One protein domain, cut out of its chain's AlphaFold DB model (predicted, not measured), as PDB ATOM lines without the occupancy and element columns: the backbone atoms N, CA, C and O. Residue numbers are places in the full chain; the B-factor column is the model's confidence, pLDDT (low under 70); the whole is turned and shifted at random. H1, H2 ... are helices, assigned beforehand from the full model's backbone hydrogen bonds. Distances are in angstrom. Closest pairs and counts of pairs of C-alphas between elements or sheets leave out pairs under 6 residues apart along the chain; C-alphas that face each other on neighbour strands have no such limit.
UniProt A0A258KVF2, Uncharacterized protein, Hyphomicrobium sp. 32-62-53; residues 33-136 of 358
ATOM      1  N   LEU A  33     -38.134   3.366   1.892       32.56
ATOM      2  CA  LEU A  33     -38.099   2.015   1.345       32.56
ATOM      3  C   LEU A  33     -39.253   1.174   1.896       32.56
ATOM      4  O   LEU A  33     -39.457   1.094   3.101       32.56
ATOM      5  N   TYR A  34     -39.978   0.514   0.993       35.78
ATOM      6  CA  TYR A  34     -40.912  -0.565   1.314       35.78
ATOM      7  C   TYR A  34     -40.148  -1.682   2.055       35.78
ATOM      8  O   TYR A  34     -39.049  -2.043   1.627       35.78
ATOM      9  N   TYR A  35     -40.721  -2.206   3.142       37.97
ATOM     10  CA  TYR A  35     -40.139  -3.168   4.101       37.97
ATOM     11  C   TYR A  35     -39.188  -4.235   3.486       37.97
ATOM     12  O   TYR A  35     -38.035  -4.325   3.910       37.97
ATOM     13  N   PRO A  36     -39.557  -4.947   2.397       48.84
ATOM     14  CA  PRO A  36     -38.664  -5.844   1.647       48.84
ATOM     15  C   PRO A  36     -37.338  -5.252   1.144       48.84
ATOM     16  O   PRO A  36     -36.292  -5.894   1.214       48.84
ATOM     17  N   GLU A  37     -37.372  -4.039   0.596       49.09
ATOM     18  CA  GLU A  37     -36.222  -3.407  -0.058       49.09
ATOM     19  C   GLU A  37     -35.291  -2.753   0.973       49.09
ATOM     20  O   GLU A  37     -34.071  -2.768   0.803       49.09
ATOM     21  N   ALA A  38     -35.853  -2.224   2.067       51.94
ATOM     22  CA  ALA A  38     -35.090  -1.696   3.200       51.94
ATOM     23  C   ALA A  38     -34.268  -2.805   3.870       51.94
ATOM     24  O   ALA A  38     -33.058  -2.672   4.055       51.94
ATOM     25  N   PHE A  39     -34.928  -3.931   4.146       55.78
ATOM     26  CA  PHE A  39     -34.330  -5.109   4.759       55.78
ATOM     27  C   PHE A  39     -33.208  -5.700   3.898       55.78
ATOM     28  O   PHE A  39     -32.109  -5.979   4.382       55.78
ATOM     29  N   LYS A  40     -33.447  -5.805   2.584       61.78
ATOM     30  CA  LYS A  40     -32.443  -6.228   1.605       61.78
ATOM     31  C   LYS A  40     -31.208  -5.329   1.637       61.78
ATOM     32  O   LYS A  40     -30.098  -5.841   1.735       61.78
ATOM     33  N   ARG A  41     -31.379  -4.004   1.571       65.56
ATOM     34  CA  ARG A  41     -30.242  -3.068   1.586       65.56
ATOM     35  C   ARG A  41     -29.445  -3.142   2.877       65.56
ATOM     36  O   ARG A  41     -28.228  -3.215   2.802       65.56
ATOM     37  N   HIS A  42     -30.119  -3.219   4.022       68.94
ATOM     38  CA  HIS A  42     -29.445  -3.336   5.310       68.94
ATOM     39  C   HIS A  42     -28.500  -4.548   5.358       68.94
ATOM     40  O   HIS A  42     -27.327  -4.400   5.689       68.94
ATOM     41  N   TYR A  43     -28.960  -5.736   4.955       71.62
ATOM     42  CA  TYR A  43     -28.092  -6.918   4.916       71.62
ATOM     43  C   TYR A  43     -26.966  -6.809   3.892       71.62
ATOM     44  O   TYR A  43     -25.866  -7.290   4.162       71.62
ATOM     45  N   MET A  44     -27.187  -6.139   2.761       76.25
ATOM     46  CA  MET A  44     -26.099  -5.875   1.818       76.25
ATOM     47  C   MET A  44     -25.052  -4.934   2.399       76.25
ATOM     48  O   MET A  44     -23.868  -5.239   2.295       76.25
ATOM     49  N   ASP A  45     -25.467  -3.860   3.063       74.00
ATOM     50  CA  ASP A  45     -24.558  -2.899   3.688       74.00
ATOM     51  C   ASP A  45     -23.750  -3.549   4.821       74.00
ATOM     52  O   ASP A  45     -22.538  -3.336   4.928       74.00
ATOM     53  N   VAL A  46     -24.392  -4.401   5.630       73.56
ATOM     54  CA  VAL A  46     -23.724  -5.203   6.665       73.56
ATOM     55  C   VAL A  46     -22.691  -6.141   6.039       73.56
ATOM     56  O   VAL A  46     -21.541  -6.160   6.477       73.56
ATOM     57  N   LEU A  47     -23.060  -6.893   4.995       83.38
ATOM     58  CA  LEU A  47     -22.138  -7.808   4.314       83.38
ATOM     59  C   LEU A  47     -20.989  -7.068   3.622       83.38
ATOM     60  O   LEU A  47     -19.862  -7.561   3.629       83.38
ATOM     61  N   ASP A  48     -21.247  -5.896   3.043       84.75
ATOM     62  CA  ASP A  48     -20.232  -5.061   2.405       84.75
ATOM     63  C   ASP A  48     -19.198  -4.553   3.409       84.75
ATOM     64  O   ASP A  48     -17.993  -4.675   3.172       84.75
ATOM     65  N   ARG A  49     -19.660  -4.026   4.549       81.12
ATOM     66  CA  ARG A  49     -18.782  -3.553   5.629       81.12
ATOM     67  C   ARG A  49     -18.015  -4.706   6.264       81.12
ATOM     68  O   ARG A  49     -16.805  -4.605   6.434       81.12
ATOM     69  N   TYR A  50     -18.675  -5.834   6.511       85.00
ATOM     70  CA  TYR A  50     -18.021  -7.030   7.038       85.00
ATOM     71  C   TYR A  50     -16.959  -7.575   6.071       85.00
ATOM     72  O   TYR A  50     -15.852  -7.923   6.478       85.00
ATOM     73  N   ARG A  51     -17.240  -7.573   4.763       89.62
ATOM     74  CA  ARG A  51     -16.260  -7.912   3.721       89.62
ATOM     75  C   ARG A  51     -15.055  -6.971   3.742       89.62
ATOM     76  O   ARG A  51     -13.930  -7.447   3.596       89.62
ATOM     77  N   ALA A  52     -15.277  -5.667   3.905       87.19
ATOM     78  CA  ALA A  52     -14.201  -4.687   4.012       87.19
ATOM     79  C   ALA A  52     -13.339  -4.933   5.263       87.19
ATOM     80  O   ALA A  52     -12.117  -5.006   5.140       87.19
ATOM     81  N   GLU A  53     -13.956  -5.184   6.422       87.06
ATOM     82  CA  GLU A  53     -13.233  -5.530   7.653       87.06
ATOM     83  C   GLU A  53     -12.425  -6.827   7.515       87.06
ATOM     84  O   GLU A  53     -11.272  -6.888   7.935       87.06
ATOM     85  N   LEU A  54     -12.983  -7.871   6.895       87.62
ATOM     86  CA  LEU A  54     -12.235  -9.102   6.613       87.62
ATOM     87  C   LEU A  54     -11.032  -8.836   5.707       87.62
ATOM     88  O   LEU A  54      -9.967  -9.435   5.877       87.62
ATOM     89  N   SER A  55     -11.198  -7.940   4.736       89.00
ATOM     90  CA  SER A  55     -10.129  -7.544   3.831       89.00
ATOM     91  C   SER A  55      -8.999  -6.824   4.563       89.00
ATOM     92  O   SER A  55      -7.828  -7.123   4.332       89.00
ATOM     93  N   GLU A  56      -9.353  -5.943   5.495       88.56
ATOM     94  CA  GLU A  56      -8.412  -5.227   6.350       88.56
ATOM     95  C   GLU A  56      -7.685  -6.177   7.312       88.56
ATOM     96  O   GLU A  56      -6.456  -6.215   7.331       88.56
ATOM     97  N   ARG A  57      -8.424  -7.033   8.033       87.19
ATOM     98  CA  ARG A  57      -7.864  -8.009   8.988       87.19
ATOM     99  C   ARG A  57      -6.917  -9.010   8.323       87.19
ATOM    100  O   ARG A  57      -5.921  -9.409   8.918       87.19
ATOM    101  N   SER A  58      -7.234  -9.445   7.103       85.81
ATOM    102  CA  SER A  58      -6.428 -10.424   6.360       85.81
ATOM    103  C   SER A  58      -5.295  -9.803   5.538       85.81
ATOM    104  O   SER A  58      -4.455 -10.537   5.011       85.81
ATOM    105  N   GLY A  59      -5.280  -8.473   5.383       85.38
ATOM    106  CA  GLY A  59      -4.351  -7.755   4.508       85.38
ATOM    107  C   GLY A  59      -4.490  -8.108   3.021       85.38
ATOM    108  O   GLY A  59      -3.585  -7.826   2.235       85.38
ATOM    109  N   LYS A  60      -5.586  -8.765   2.615       88.19
ATOM    110  CA  LYS A  60      -5.835  -9.221   1.240       88.19
ATOM    111  C   LYS A  60      -7.236  -8.816   0.785       88.19
ATOM    112  O   LYS A  60      -8.155  -8.815   1.600       88.19
ATOM    113  N   PRO A  61      -7.444  -8.517  -0.511       86.75
ATOM    114  CA  PRO A  61      -8.769  -8.214  -1.046       86.75
ATOM    115  C   PRO A  61      -9.712  -9.416  -0.893       86.75
ATOM    116  O   PRO A  61      -9.468 -10.477  -1.470       86.75
ATOM    117  N   VAL A  62     -10.802  -9.246  -0.141       87.06
ATOM    118  CA  VAL A  62     -11.842 -10.275   0.022       87.06
ATOM    119  C   VAL A  62     -12.945 -10.056  -1.013       87.06
ATOM    120  O   VAL A  62     -13.612  -9.023  -1.054       87.06
ATOM    121  N   GLY A  63     -13.135 -11.043  -1.889       86.88
ATOM    122  CA  GLY A  63     -14.157 -11.006  -2.935       86.88
ATOM    123  C   GLY A  63     -15.515 -11.534  -2.468       86.88
ATOM    124  O   GLY A  63     -15.610 -12.307  -1.519       86.88
ATOM    125  N   TRP A  64     -16.575 -11.209  -3.210       86.50
ATOM    126  CA  TRP A  64     -17.926 -11.739  -2.958       86.50
ATOM    127  C   TRP A  64     -18.024 -13.266  -3.015       86.50
ATOM    128  O   TRP A  64     -18.877 -13.849  -2.358       86.50
ATOM    129  N   GLN A  65     -17.129 -13.920  -3.763       86.56
ATOM    130  CA  GLN A  65     -17.045 -15.381  -3.769       86.56
ATOM    131  C   GLN A  65     -16.708 -15.927  -2.377       86.56
ATOM    132  O   GLN A  65     -17.289 -16.919  -1.961       86.56
ATOM    133  N   THR A  66     -15.813 -15.260  -1.647       88.19
ATOM    134  CA  THR A  66     -15.423 -15.660  -0.295       88.19
ATOM    135  C   THR A  66     -16.595 -15.526   0.671       88.19
ATOM    136  O   THR A  66     -16.868 -16.454   1.417       88.19
ATOM    137  N   ILE A  67     -17.341 -14.419   0.601       88.75
ATOM    138  CA  ILE A  67     -18.546 -14.213   1.422       88.75
ATOM    139  C   ILE A  67     -19.614 -15.270   1.111       88.75
ATOM    140  O   ILE A  67     -20.180 -15.862   2.026       88.75
ATOM    141  N   ARG A  68     -19.841 -15.573  -0.174       89.06
ATOM    142  CA  ARG A  68     -20.747 -16.646  -0.605       89.06
ATOM    143  C   ARG A  68     -20.330 -18.005  -0.041       89.06
ATOM    144  O   ARG A  68     -21.176 -18.729   0.472       89.06
ATOM    145  N   ASP A  69     -19.045 -18.337  -0.137       88.25
ATOM    146  CA  ASP A  69     -18.502 -19.611   0.343       88.25
ATOM    147  C   ASP A  69     -18.595 -19.714   1.886       88.25
ATOM    148  O   ASP A  69     -18.803 -20.804   2.407       88.25
ATOM    149  N   MET A  70     -18.524 -18.595   2.623       88.06
ATOM    150  CA  MET A  70     -18.776 -18.559   4.076       88.06
ATOM    151  C   MET A  70     -20.259 -18.766   4.424       88.06
ATOM    152  O   MET A  70     -20.581 -19.505   5.350       88.06
ATOM    153  N   ILE A  71     -21.176 -18.141   3.678       86.75
ATOM    154  CA  ILE A  71     -22.632 -18.277   3.886       86.75
ATOM    155  C   ILE A  71     -23.092 -19.724   3.653       86.75
ATOM    156  O   ILE A  71     -23.919 -20.248   4.408       86.75
ATOM    157  N   MET A  72     -22.536 -20.357   2.616       89.06
ATOM    158  CA  MET A  72     -22.888 -21.702   2.150       89.06
ATOM    159  C   MET A  72     -21.938 -22.791   2.662       89.06
ATOM    160  O   MET A  72     -21.945 -23.899   2.131       89.06
ATOM    161  N   GLU A  73     -21.104 -22.509   3.671       88.31
ATOM    162  CA  GLU A  73     -20.043 -23.424   4.123       88.31
ATOM    163  C   GLU A  73     -20.576 -24.829   4.450       88.31
ATOM    164  O   GLU A  73     -19.949 -25.839   4.119       88.31
ATOM    165  N   THR A  74     -21.753 -24.894   5.078       84.31
ATOM    166  CA  THR A  74     -22.390 -26.162   5.455       84.31
ATOM    167  C   THR A  74     -22.830 -26.945   4.222       84.31
ATOM    168  O   THR A  74     -22.490 -28.116   4.087       84.31
ATOM    169  N   GLU A  75     -23.529 -26.288   3.304       89.50
ATOM    170  CA  GLU A  75     -24.087 -26.899   2.101       89.50
ATOM    171  C   GLU A  75     -22.993 -27.300   1.102       89.50
ATOM    172  O   GLU A  75     -23.043 -28.377   0.517       89.50
ATOM    173  N   ASP A  76     -21.964 -26.468   0.928       86.06
ATOM    174  CA  ASP A  76     -20.826 -26.777   0.060       86.06
ATOM    175  C   ASP A  76     -20.027 -27.981   0.582       86.06
ATOM    176  O   ASP A  76     -19.474 -28.757  -0.199       86.06
ATOM    177  N   ARG A  77     -19.951 -28.160   1.907       85.25
ATOM    178  CA  ARG A  77     -19.324 -29.342   2.514       85.25
ATOM    179  C   ARG A  77     -20.118 -30.614   2.221       85.25
ATOM    180  O   ARG A  77     -19.506 -31.647   1.953       85.25
ATOM    181  N   ASP A  78     -21.443 -30.547   2.232       85.31
ATOM    182  CA  ASP A  78     -22.288 -31.695   1.901       85.31
ATOM    183  C   ASP A  78     -22.156 -32.079   0.419       85.31
ATOM    184  O   ASP A  78     -22.021 -33.263   0.093       85.31
ATOM    185  N   GLU A  79     -22.075 -31.089  -0.475       83.00
ATOM    186  CA  GLU A  79     -21.797 -31.302  -1.903       83.00
ATOM    187  C   GLU A  79     -20.415 -31.924  -2.140       83.00
ATOM    188  O   GLU A  79     -20.262 -32.848  -2.941       83.00
ATOM    189  N   LEU A  80     -19.398 -31.479  -1.397       81.25
ATOM    190  CA  LEU A  80     -18.062 -32.075  -1.426       81.25
ATOM    191  C   LEU A  80     -18.076 -33.546  -1.005       81.25
ATOM    192  O   LEU A  80     -17.488 -34.387  -1.686       81.25
ATOM    193  N   LEU A  81     -18.761 -33.874   0.092       80.69
ATOM    194  CA  LEU A  81     -18.896 -35.252   0.564       80.69
ATOM    195  C   LEU A  81     -19.651 -36.120  -0.454       80.69
ATOM    196  O   LEU A  81     -19.283 -37.276  -0.678       80.69
ATOM    197  N   ALA A  82     -20.675 -35.574  -1.110       77.38
ATOM    198  CA  ALA A  82     -21.409 -36.260  -2.169       77.38
ATOM    199  C   ALA A  82     -20.555 -36.484  -3.431       77.38
ATOM    200  O   ALA A  82     -20.613 -37.561  -4.027       77.38
ATOM    201  N   ALA A  83     -19.730 -35.511  -3.818       71.94
ATOM    202  CA  ALA A  83     -18.828 -35.602  -4.965       71.94
ATOM    203  C   ALA A  83     -17.672 -36.590  -4.730       71.94
ATOM    204  O   ALA A  83     -17.345 -37.377  -5.618       71.94
ATOM    205  N   GLN A  84     -17.116 -36.625  -3.514       71.62
ATOM    206  CA  GLN A  84     -16.098 -37.604  -3.115       71.62
ATOM    207  C   GLN A  84     -16.640 -39.037  -3.159       71.62
ATOM    208  O   GLN A  84     -15.965 -39.940  -3.649       71.62
ATOM    209  N   ARG A  85     -17.897 -39.246  -2.742       68.06
ATOM    210  CA  ARG A  85     -18.590 -40.539  -2.903       68.06
ATOM    211  C   ARG A  85     -18.757 -40.948  -4.371       68.06
ATOM    212  O   ARG A  85     -18.864 -42.136  -4.653       68.06
ATOM    213  N   ARG A  86     -18.769 -39.985  -5.296       72.25
ATOM    214  CA  ARG A  86     -18.873 -40.190  -6.750       72.25
ATOM    215  C   ARG A  86     -17.514 -40.205  -7.469       72.25
ATOM    216  O   ARG A  86     -17.510 -40.258  -8.692       72.25
ATOM    217  N   GLN A  87     -16.389 -40.175  -6.739       63.75
ATOM    218  CA  GLN A  87     -15.021 -40.170  -7.291       63.75
ATOM    219  C   GLN A  87     -14.749 -39.034  -8.299       63.75
ATOM    220  O   GLN A  87     -13.984 -39.202  -9.247       63.75
ATOM    221  N   VAL A  88     -15.376 -37.872  -8.108       60.62
ATOM    222  CA  VAL A  88     -15.116 -36.684  -8.934       60.62
ATOM    223  C   VAL A  88     -13.781 -36.059  -8.519       60.62
ATOM    224  O   VAL A  88     -13.529 -35.895  -7.326       60.62
ATOM    225  N   ASP A  89     -12.935 -35.701  -9.489       56.78
ATOM    226  CA  ASP A  89     -11.675 -34.991  -9.237       56.78
ATOM    227  C   ASP A  89     -11.954 -33.556  -8.754       56.78
ATOM    228  O   ASP A  89     -12.506 -32.727  -9.477       56.78
ATOM    229  N   VAL A  90     -11.609 -33.282  -7.495       57.44
ATOM    230  CA  VAL A  90     -11.926 -32.034  -6.775       57.44
ATOM    231  C   VAL A  90     -10.882 -30.935  -7.047       57.44
ATOM    232  O   VAL A  90     -11.030 -29.810  -6.571       57.44
ATOM    233  N   GLY A  91      -9.816 -31.236  -7.801       55.03
ATOM    234  CA  GLY A  91      -8.665 -30.346  -7.978       55.03
ATOM    235  C   GLY A  91      -8.946 -29.046  -8.741       55.03
ATOM    236  O   GLY A  91      -8.321 -28.028  -8.443       55.03
ATOM    237  N   THR A  92      -9.880 -29.057  -9.696       53.03
ATOM    238  CA  THR A  92     -10.060 -27.943 -10.651       53.03
ATOM    239  C   THR A  92     -11.307 -27.102 -10.379       53.03
ATOM    240  O   THR A  92     -11.249 -25.885 -10.519       53.03
ATOM    241  N   ASP A  93     -12.399 -27.717  -9.914       58.31
ATOM    242  CA  ASP A  93     -13.643 -27.031  -9.552       58.31
ATOM    243  C   ASP A  93     -14.197 -27.605  -8.247       58.31
ATOM    244  O   ASP A  93     -14.806 -28.674  -8.219       58.31
ATOM    245  N   ARG A  94     -13.996 -26.878  -7.140       67.06
ATOM    246  CA  ARG A  94     -14.611 -27.217  -5.849       67.06
ATOM    247  C   ARG A  94     -16.142 -27.263  -6.030       67.06
ATOM    248  O   ARG A  94     -16.703 -26.221  -6.387       67.06
ATOM    249  N   PRO A  95     -16.817 -28.403  -5.762       73.94
ATOM    250  CA  PRO A  95     -18.273 -28.493  -5.744       73.94
ATOM    251  C   PRO A  95     -18.865 -27.404  -4.856       73.94
ATOM    252  O   PRO A  95     -18.434 -27.222  -3.715       73.94
ATOM    253  N   ARG A  96     -19.830 -26.666  -5.398       81.44
ATOM    254  CA  ARG A  96     -20.531 -25.580  -4.717       81.44
ATOM    255  C   ARG A  96     -22.026 -25.790  -4.859       81.44
ATOM    256  O   ARG A  96     -22.503 -26.086  -5.952       81.44
ATOM    257  N   SER A  97     -22.752 -25.581  -3.772       82.56
ATOM    258  CA  SER A  97     -24.207 -25.610  -3.773       82.56
ATOM    259  C   SER A  97     -24.774 -24.550  -4.733       82.56
ATOM    260  O   SER A  97     -24.394 -23.377  -4.652       82.56
ATOM    261  N   PRO A  98     -25.716 -24.907  -5.621       81.44
ATOM    262  CA  PRO A  98     -26.310 -23.957  -6.561       81.44
ATOM    263  C   PRO A  98     -27.343 -23.020  -5.912       81.44
ATOM    264  O   PRO A  98     -27.881 -22.154  -6.595       81.44
ATOM    265  N   ILE A  99     -27.646 -23.189  -4.617       79.81
ATOM    266  CA  ILE A  99     -28.718 -22.461  -3.914       79.81
ATOM    267  C   ILE A  99     -28.437 -20.950  -3.861       79.81
ATOM    268  O   ILE A  99     -29.335 -20.146  -4.111       79.81
ATOM    269  N   ILE A 100     -27.188 -20.565  -3.574       81.50
ATOM    270  CA  ILE A 100     -26.706 -19.181  -3.666       81.50
ATOM    271  C   ILE A 100     -25.450 -19.162  -4.526       81.50
ATOM    272  O   ILE A 100     -24.470 -19.849  -4.236       81.50
ATOM    273  N   THR A 101     -25.454 -18.324  -5.555       82.56
ATOM    274  CA  THR A 101     -24.338 -18.113  -6.480       82.56
ATOM    275  C   THR A 101     -23.724 -16.725  -6.307       82.56
ATOM    276  O   THR A 101     -24.304 -15.829  -5.696       82.56
ATOM    277  N   LYS A 102     -22.533 -16.507  -6.868       83.25
ATOM    278  CA  LYS A 102     -21.901 -15.177  -6.894       83.25
ATOM    279  C   LYS A 102     -22.735 -14.170  -7.694       83.25
ATOM    280  O   LYS A 102     -22.759 -12.980  -7.384       83.25
ATOM    281  N   GLU A 103     -23.402 -14.645  -8.735       79.62
ATOM    282  CA  GLU A 103     -24.275 -13.869  -9.608       79.62
ATOM    283  C   GLU A 103     -25.533 -13.404  -8.873       79.62
ATOM    284  O   GLU A 103     -26.043 -12.333  -9.196       79.62
ATOM    285  N   ASP A 104     -25.981 -14.135  -7.849       75.00
ATOM    286  CA  ASP A 104     -27.080 -13.699  -6.985       75.00
ATOM    287  C   ASP A 104     -26.708 -12.431  -6.211       75.00
ATOM    288  O   ASP A 104     -27.465 -11.465  -6.256       75.00
ATOM    289  N   PHE A 105     -25.499 -12.354  -5.637       71.69
ATOM    290  CA  PHE A 105     -25.015 -11.124  -4.989       71.69
ATOM    291  C   PHE A 105     -24.949  -9.943  -5.962       71.69
ATOM    292  O   PHE A 105     -25.302  -8.825  -5.601       71.69
ATOM    293  N   LYS A 106     -24.544 -10.171  -7.220       69.19
ATOM    294  CA  LYS A 106     -24.561  -9.120  -8.257       69.19
ATOM    295  C   LYS A 106     -25.987  -8.709  -8.630       69.19
ATOM    296  O   LYS A 106     -26.245  -7.527  -8.830       69.19
ATOM    297  N   GLY A 107     -26.898  -9.675  -8.723       63.78
ATOM    298  CA  GLY A 107     -28.315  -9.445  -8.986       63.78
ATOM    299  C   GLY A 107     -29.017  -8.691  -7.859       63.78
ATOM    300  O   GLY A 107     -29.997  -8.001  -8.114       63.78
ATOM    301  N   TRP A 108     -28.506  -8.756  -6.631       65.50
ATOM    302  CA  TRP A 108     -29.091  -8.042  -5.497       65.50
ATOM    303  C   TRP A 108     -28.893  -6.530  -5.551       65.50
ATOM    304  O   TRP A 108     -29.794  -5.806  -5.134       65.50
ATOM    305  N   TYR A 109     -27.805  -6.040  -6.146       57.44
ATOM    306  CA  TYR A 109     -27.627  -4.606  -6.406       57.44
ATOM    307  C   TYR A 109     -28.400  -4.114  -7.641       57.44
ATOM    308  O   TYR A 109     -28.371  -2.919  -7.933       57.44
ATOM    309  N   ASP A 110     -29.090  -4.999  -8.376       62.91
ATOM    310  CA  ASP A 110     -29.899  -4.607  -9.530       62.91
ATOM    311  C   ASP A 110     -31.262  -4.054  -9.067       62.91
ATOM    312  O   ASP A 110     -32.095  -4.811  -8.555       62.91
ATOM    313  N   PRO A 111     -31.546  -2.754  -9.281       55.72
ATOM    314  CA  PRO A 111     -32.820  -2.145  -8.903       55.72
ATOM    315  C   PRO A 111     -34.020  -2.701  -9.689       55.72
ATOM    316  O   PRO A 111     -35.160  -2.383  -9.357       55.72
ATOM    317  N   LYS A 112     -33.796  -3.506 -10.739       57.41
ATOM    318  CA  LYS A 112     -34.851  -4.168 -11.521       57.41
ATOM    319  C   LYS A 112     -35.205  -5.565 -11.005       57.41
ATOM    320  O   LYS A 112     -36.149  -6.164 -11.516       57.41
ATOM    321  N   ARG A 113     -34.472  -6.097 -10.020       56.75
ATOM    322  CA  ARG A 113     -34.723  -7.418  -9.428       56.75
ATOM    323  C   ARG A 113     -35.339  -7.281  -8.036       56.75
ATOM    324  O   ARG A 113     -34.653  -6.979  -7.056       56.75
ATOM    325  N   SER A 114     -36.646  -7.533  -7.950       48.59
ATOM    326  CA  SER A 114     -37.366  -7.629  -6.679       48.59
ATOM    327  C   SER A 114     -37.104  -8.996  -6.048       48.59
ATOM    328  O   SER A 114     -37.650 -10.003  -6.498       48.59
ATOM    329  N   HIS A 115     -36.269  -9.036  -5.016       55.41
ATOM    330  CA  HIS A 115     -36.138 -10.219  -4.173       55.41
ATOM    331  C   HIS A 115     -37.049 -10.018  -2.965       55.41
ATOM    332  O   HIS A 115     -36.917  -9.028  -2.250       55.41
ATOM    333  N   LEU A 116     -38.011 -10.920  -2.776       52.72
ATOM    334  CA  LEU A 116     -38.883 -10.898  -1.605       52.72
ATOM    335  C   LEU A 116     -38.141 -11.519  -0.412       52.72
ATOM    336  O   LEU A 116     -37.393 -12.466  -0.635       52.72
ATOM    337  N   PRO A 117     -38.389 -11.087   0.839       48.12
ATOM    338  CA  PRO A 117     -37.832 -11.726   2.037       48.12
ATOM    339  C   PRO A 117     -38.182 -13.218   2.154       48.12
ATOM    340  O   PRO A 117     -37.510 -13.962   2.857       48.12
ATOM    341  N   SER A 118     -39.223 -13.663   1.443       50.03
ATOM    342  CA  SER A 118     -39.621 -15.065   1.314       50.03
ATOM    343  C   SER A 118     -38.765 -15.887   0.340       50.03
ATOM    344  O   SER A 118     -38.953 -17.100   0.257       50.03
ATOM    345  N   ASP A 119     -37.840 -15.271  -0.404       64.19
ATOM    346  CA  ASP A 119     -36.871 -15.998  -1.227       64.19
ATOM    347  C   ASP A 119     -35.975 -16.833  -0.304       64.19
ATOM    348  O   ASP A 119     -35.375 -16.322   0.643       64.19
ATOM    349  N   ILE A 120     -35.876 -18.134  -0.585       67.69
ATOM    350  CA  ILE A 120     -35.107 -19.091   0.216       67.69
ATOM    351  C   ILE A 120     -33.653 -18.636   0.408       67.69
ATOM    352  O   ILE A 120     -33.039 -18.913   1.435       67.69
ATOM    353  N   LYS A 121     -33.120 -17.855  -0.538       72.88
ATOM    354  CA  LYS A 121     -31.778 -17.268  -0.468       72.88
ATOM    355  C   LYS A 121     -31.608 -16.326   0.729       72.88
ATOM    356  O   LYS A 121     -30.541 -16.328   1.341       72.88
ATOM    357  N   PHE A 122     -32.641 -15.570   1.113       67.38
ATOM    358  CA  PHE A 122     -32.573 -14.687   2.284       67.38
ATOM    359  C   PHE A 122     -32.394 -15.456   3.581       67.38
ATOM    360  O   PHE A 122     -31.666 -14.991   4.450       67.38
ATOM    361  N   GLN A 123     -32.978 -16.646   3.695       68.56
ATOM    362  CA  GLN A 123     -32.880 -17.449   4.912       68.56
ATOM    363  C   GLN A 123     -31.431 -17.865   5.200       68.56
ATOM    364  O   GLN A 123     -31.001 -17.867   6.351       68.56
ATOM    365  N   TYR A 124     -30.638 -18.157   4.163       76.56
ATOM    366  CA  TYR A 124     -29.225 -18.516   4.322       76.56
ATOM    367  C   TYR A 124     -28.345 -17.312   4.678       76.56
ATOM    368  O   TYR A 124     -27.467 -17.435   5.535       76.56
ATOM    369  N   ILE A 125     -28.596 -16.145   4.075       74.88
ATOM    370  CA  ILE A 125     -27.916 -14.897   4.460       74.88
ATOM    371  C   ILE A 125     -28.259 -14.542   5.902       74.88
ATOM    372  O   ILE A 125     -27.376 -14.242   6.697       74.88
ATOM    373  N   GLU A 126     -29.544 -14.584   6.243       68.88
ATOM    374  CA  GLU A 126     -30.036 -14.256   7.569       68.88
ATOM    375  C   GLU A 126     -29.439 -15.204   8.608       68.88
ATOM    376  O   GLU A 126     -28.957 -14.746   9.640       68.88
ATOM    377  N   ARG A 127     -29.389 -16.512   8.324       76.88
ATOM    378  CA  ARG A 127     -28.708 -17.500   9.171       76.88
ATOM    379  C   ARG A 127     -27.252 -17.115   9.410       76.88
ATOM    380  O   ARG A 127     -26.785 -17.170  10.547       76.88
ATOM    381  N   PHE A 128     -26.538 -16.727   8.356       79.19
ATOM    382  CA  PHE A 128     -25.141 -16.320   8.455       79.19
ATOM    383  C   PHE A 128     -24.975 -15.040   9.287       79.19
ATOM    384  O   PHE A 128     -24.193 -15.032  10.235       79.19
ATOM    385  N   ILE A 129     -25.767 -13.998   9.013       69.62
ATOM    386  CA  ILE A 129     -25.757 -12.729   9.759       69.62
ATOM    387  C   ILE A 129     -26.121 -12.953  11.229       69.62
ATOM    388  O   ILE A 129     -25.421 -12.462  12.111       69.62
ATOM    389  N   ARG A 130     -27.153 -13.753  11.527       62.41
ATOM    390  CA  ARG A 130     -27.501 -14.154  12.902       62.41
ATOM    391  C   ARG A 130     -26.337 -14.870  13.587       62.41
ATOM    392  O   ARG A 130     -26.055 -14.593  14.748       62.41
ATOM    393  N   GLY A 131     -25.632 -15.742  12.868       63.53
ATOM    394  CA  GLY A 131     -24.425 -16.396  13.367       63.53
ATOM    395  C   GLY A 131     -23.311 -15.408  13.723       63.53
ATOM    396  O   GLY A 131     -22.679 -15.564  14.764       63.53
ATOM    397  N   LEU A 132     -23.092 -14.376  12.903       70.19
ATOM    398  CA  LEU A 132     -22.112 -13.322  13.187       70.19
ATOM    399  C   LEU A 132     -22.543 -12.418  14.354       70.19
ATOM    400  O   LEU A 132     -21.703 -12.058  15.175       70.19
ATOM    401  N   ARG A 133     -23.845 -12.116  14.478       65.38
ATOM    402  CA  ARG A 133     -24.416 -11.380  15.623       65.38
ATOM    403  C   ARG A 133     -24.181 -12.107  16.942       65.38
ATOM    404  O   ARG A 133     -23.709 -11.503  17.893       65.38
ATOM    405  N   ILE A 134     -24.442 -13.415  16.995       61.31
ATOM    406  CA  ILE A 134     -24.203 -14.227  18.205       61.31
ATOM    407  C   ILE A 134     -22.723 -14.194  18.618       61.31
ATOM    408  O   ILE A 134     -22.406 -14.250  19.802       61.31
ATOM    409  N   LYS A 135     -21.814 -14.090  17.646       67.00
ATOM    410  CA  LYS A 135     -20.368 -13.995  17.882       67.00
ATOM    411  C   LYS A 135     -19.888 -12.570  18.198       67.00
ATOM    412  O   LYS A 135     -18.702 -12.396  18.463       67.00
ATOM    413  N   GLY A 136     -20.772 -11.568  18.153       60.97
ATOM    414  CA  GLY A 136     -20.436 -10.153  18.344       60.97
ATOM    415  C   GLY A 136     -19.598  -9.548  17.210       60.97
ATOM    416  O   GLY A 136     -19.015  -8.478  17.367       60.97
TER     417      GLY A 136
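This is residues 33 to 136 of the 358 residues of an uncharacterized protein of Hyphomicrobium sp. 32-62-53 (UniProt A0A258KVF2). Short helix H2 lies in the middle, crossed by the long H1, by H4 and by H5, while H3 leads away and makes much of the length. The 104 printed residues hold five named helices, H1 to H5 in order, and no named strand: all helix. It is only just compact, close to loose, with radius of gyration of the C-alphas 15.2 A, spanning 49 by 33 by 27 A.

Start at H1, residues 35 to 58; residues 47 to 51 alone only just touch H2, residues 64 to 71, with 3 pairs of C-alphas within 8 A, the closest Arg 51 and Ile 67, 7.1 A, about perpendicular at 77 degrees. H3, residues 73 to 85, touches no helix. H4, residues 102 to 108, touches H2, closest C-alphas Lys 102 and Gln 65, 5.8 A, about perpendicular at 85 degrees. In H5, residues 120 to 134, residues 124 to 128 alone only just touch H2, with 3 pairs within 8 A, closest C-alphas Phe 128 and Ile 71, 5.6 A. Every O i to N i+4 pair is within hydrogen-bond range in H1 to H4; in H5, 10 of 11.

Find C-alpha 35 at (-40.139, -3.168, 4.101); H1 runs 34.6 A from there. H3 measures 18.6 A; H5 runs 21.6 A to C-alpha 134 at (-24.203, -14.227, 18.205).

The printed part has no cut; the links H3 to H4 and H4 to H5 are long. Mean pLDDT of the printed part is 72.3, with 44 residues under 70, among them 106 to 120.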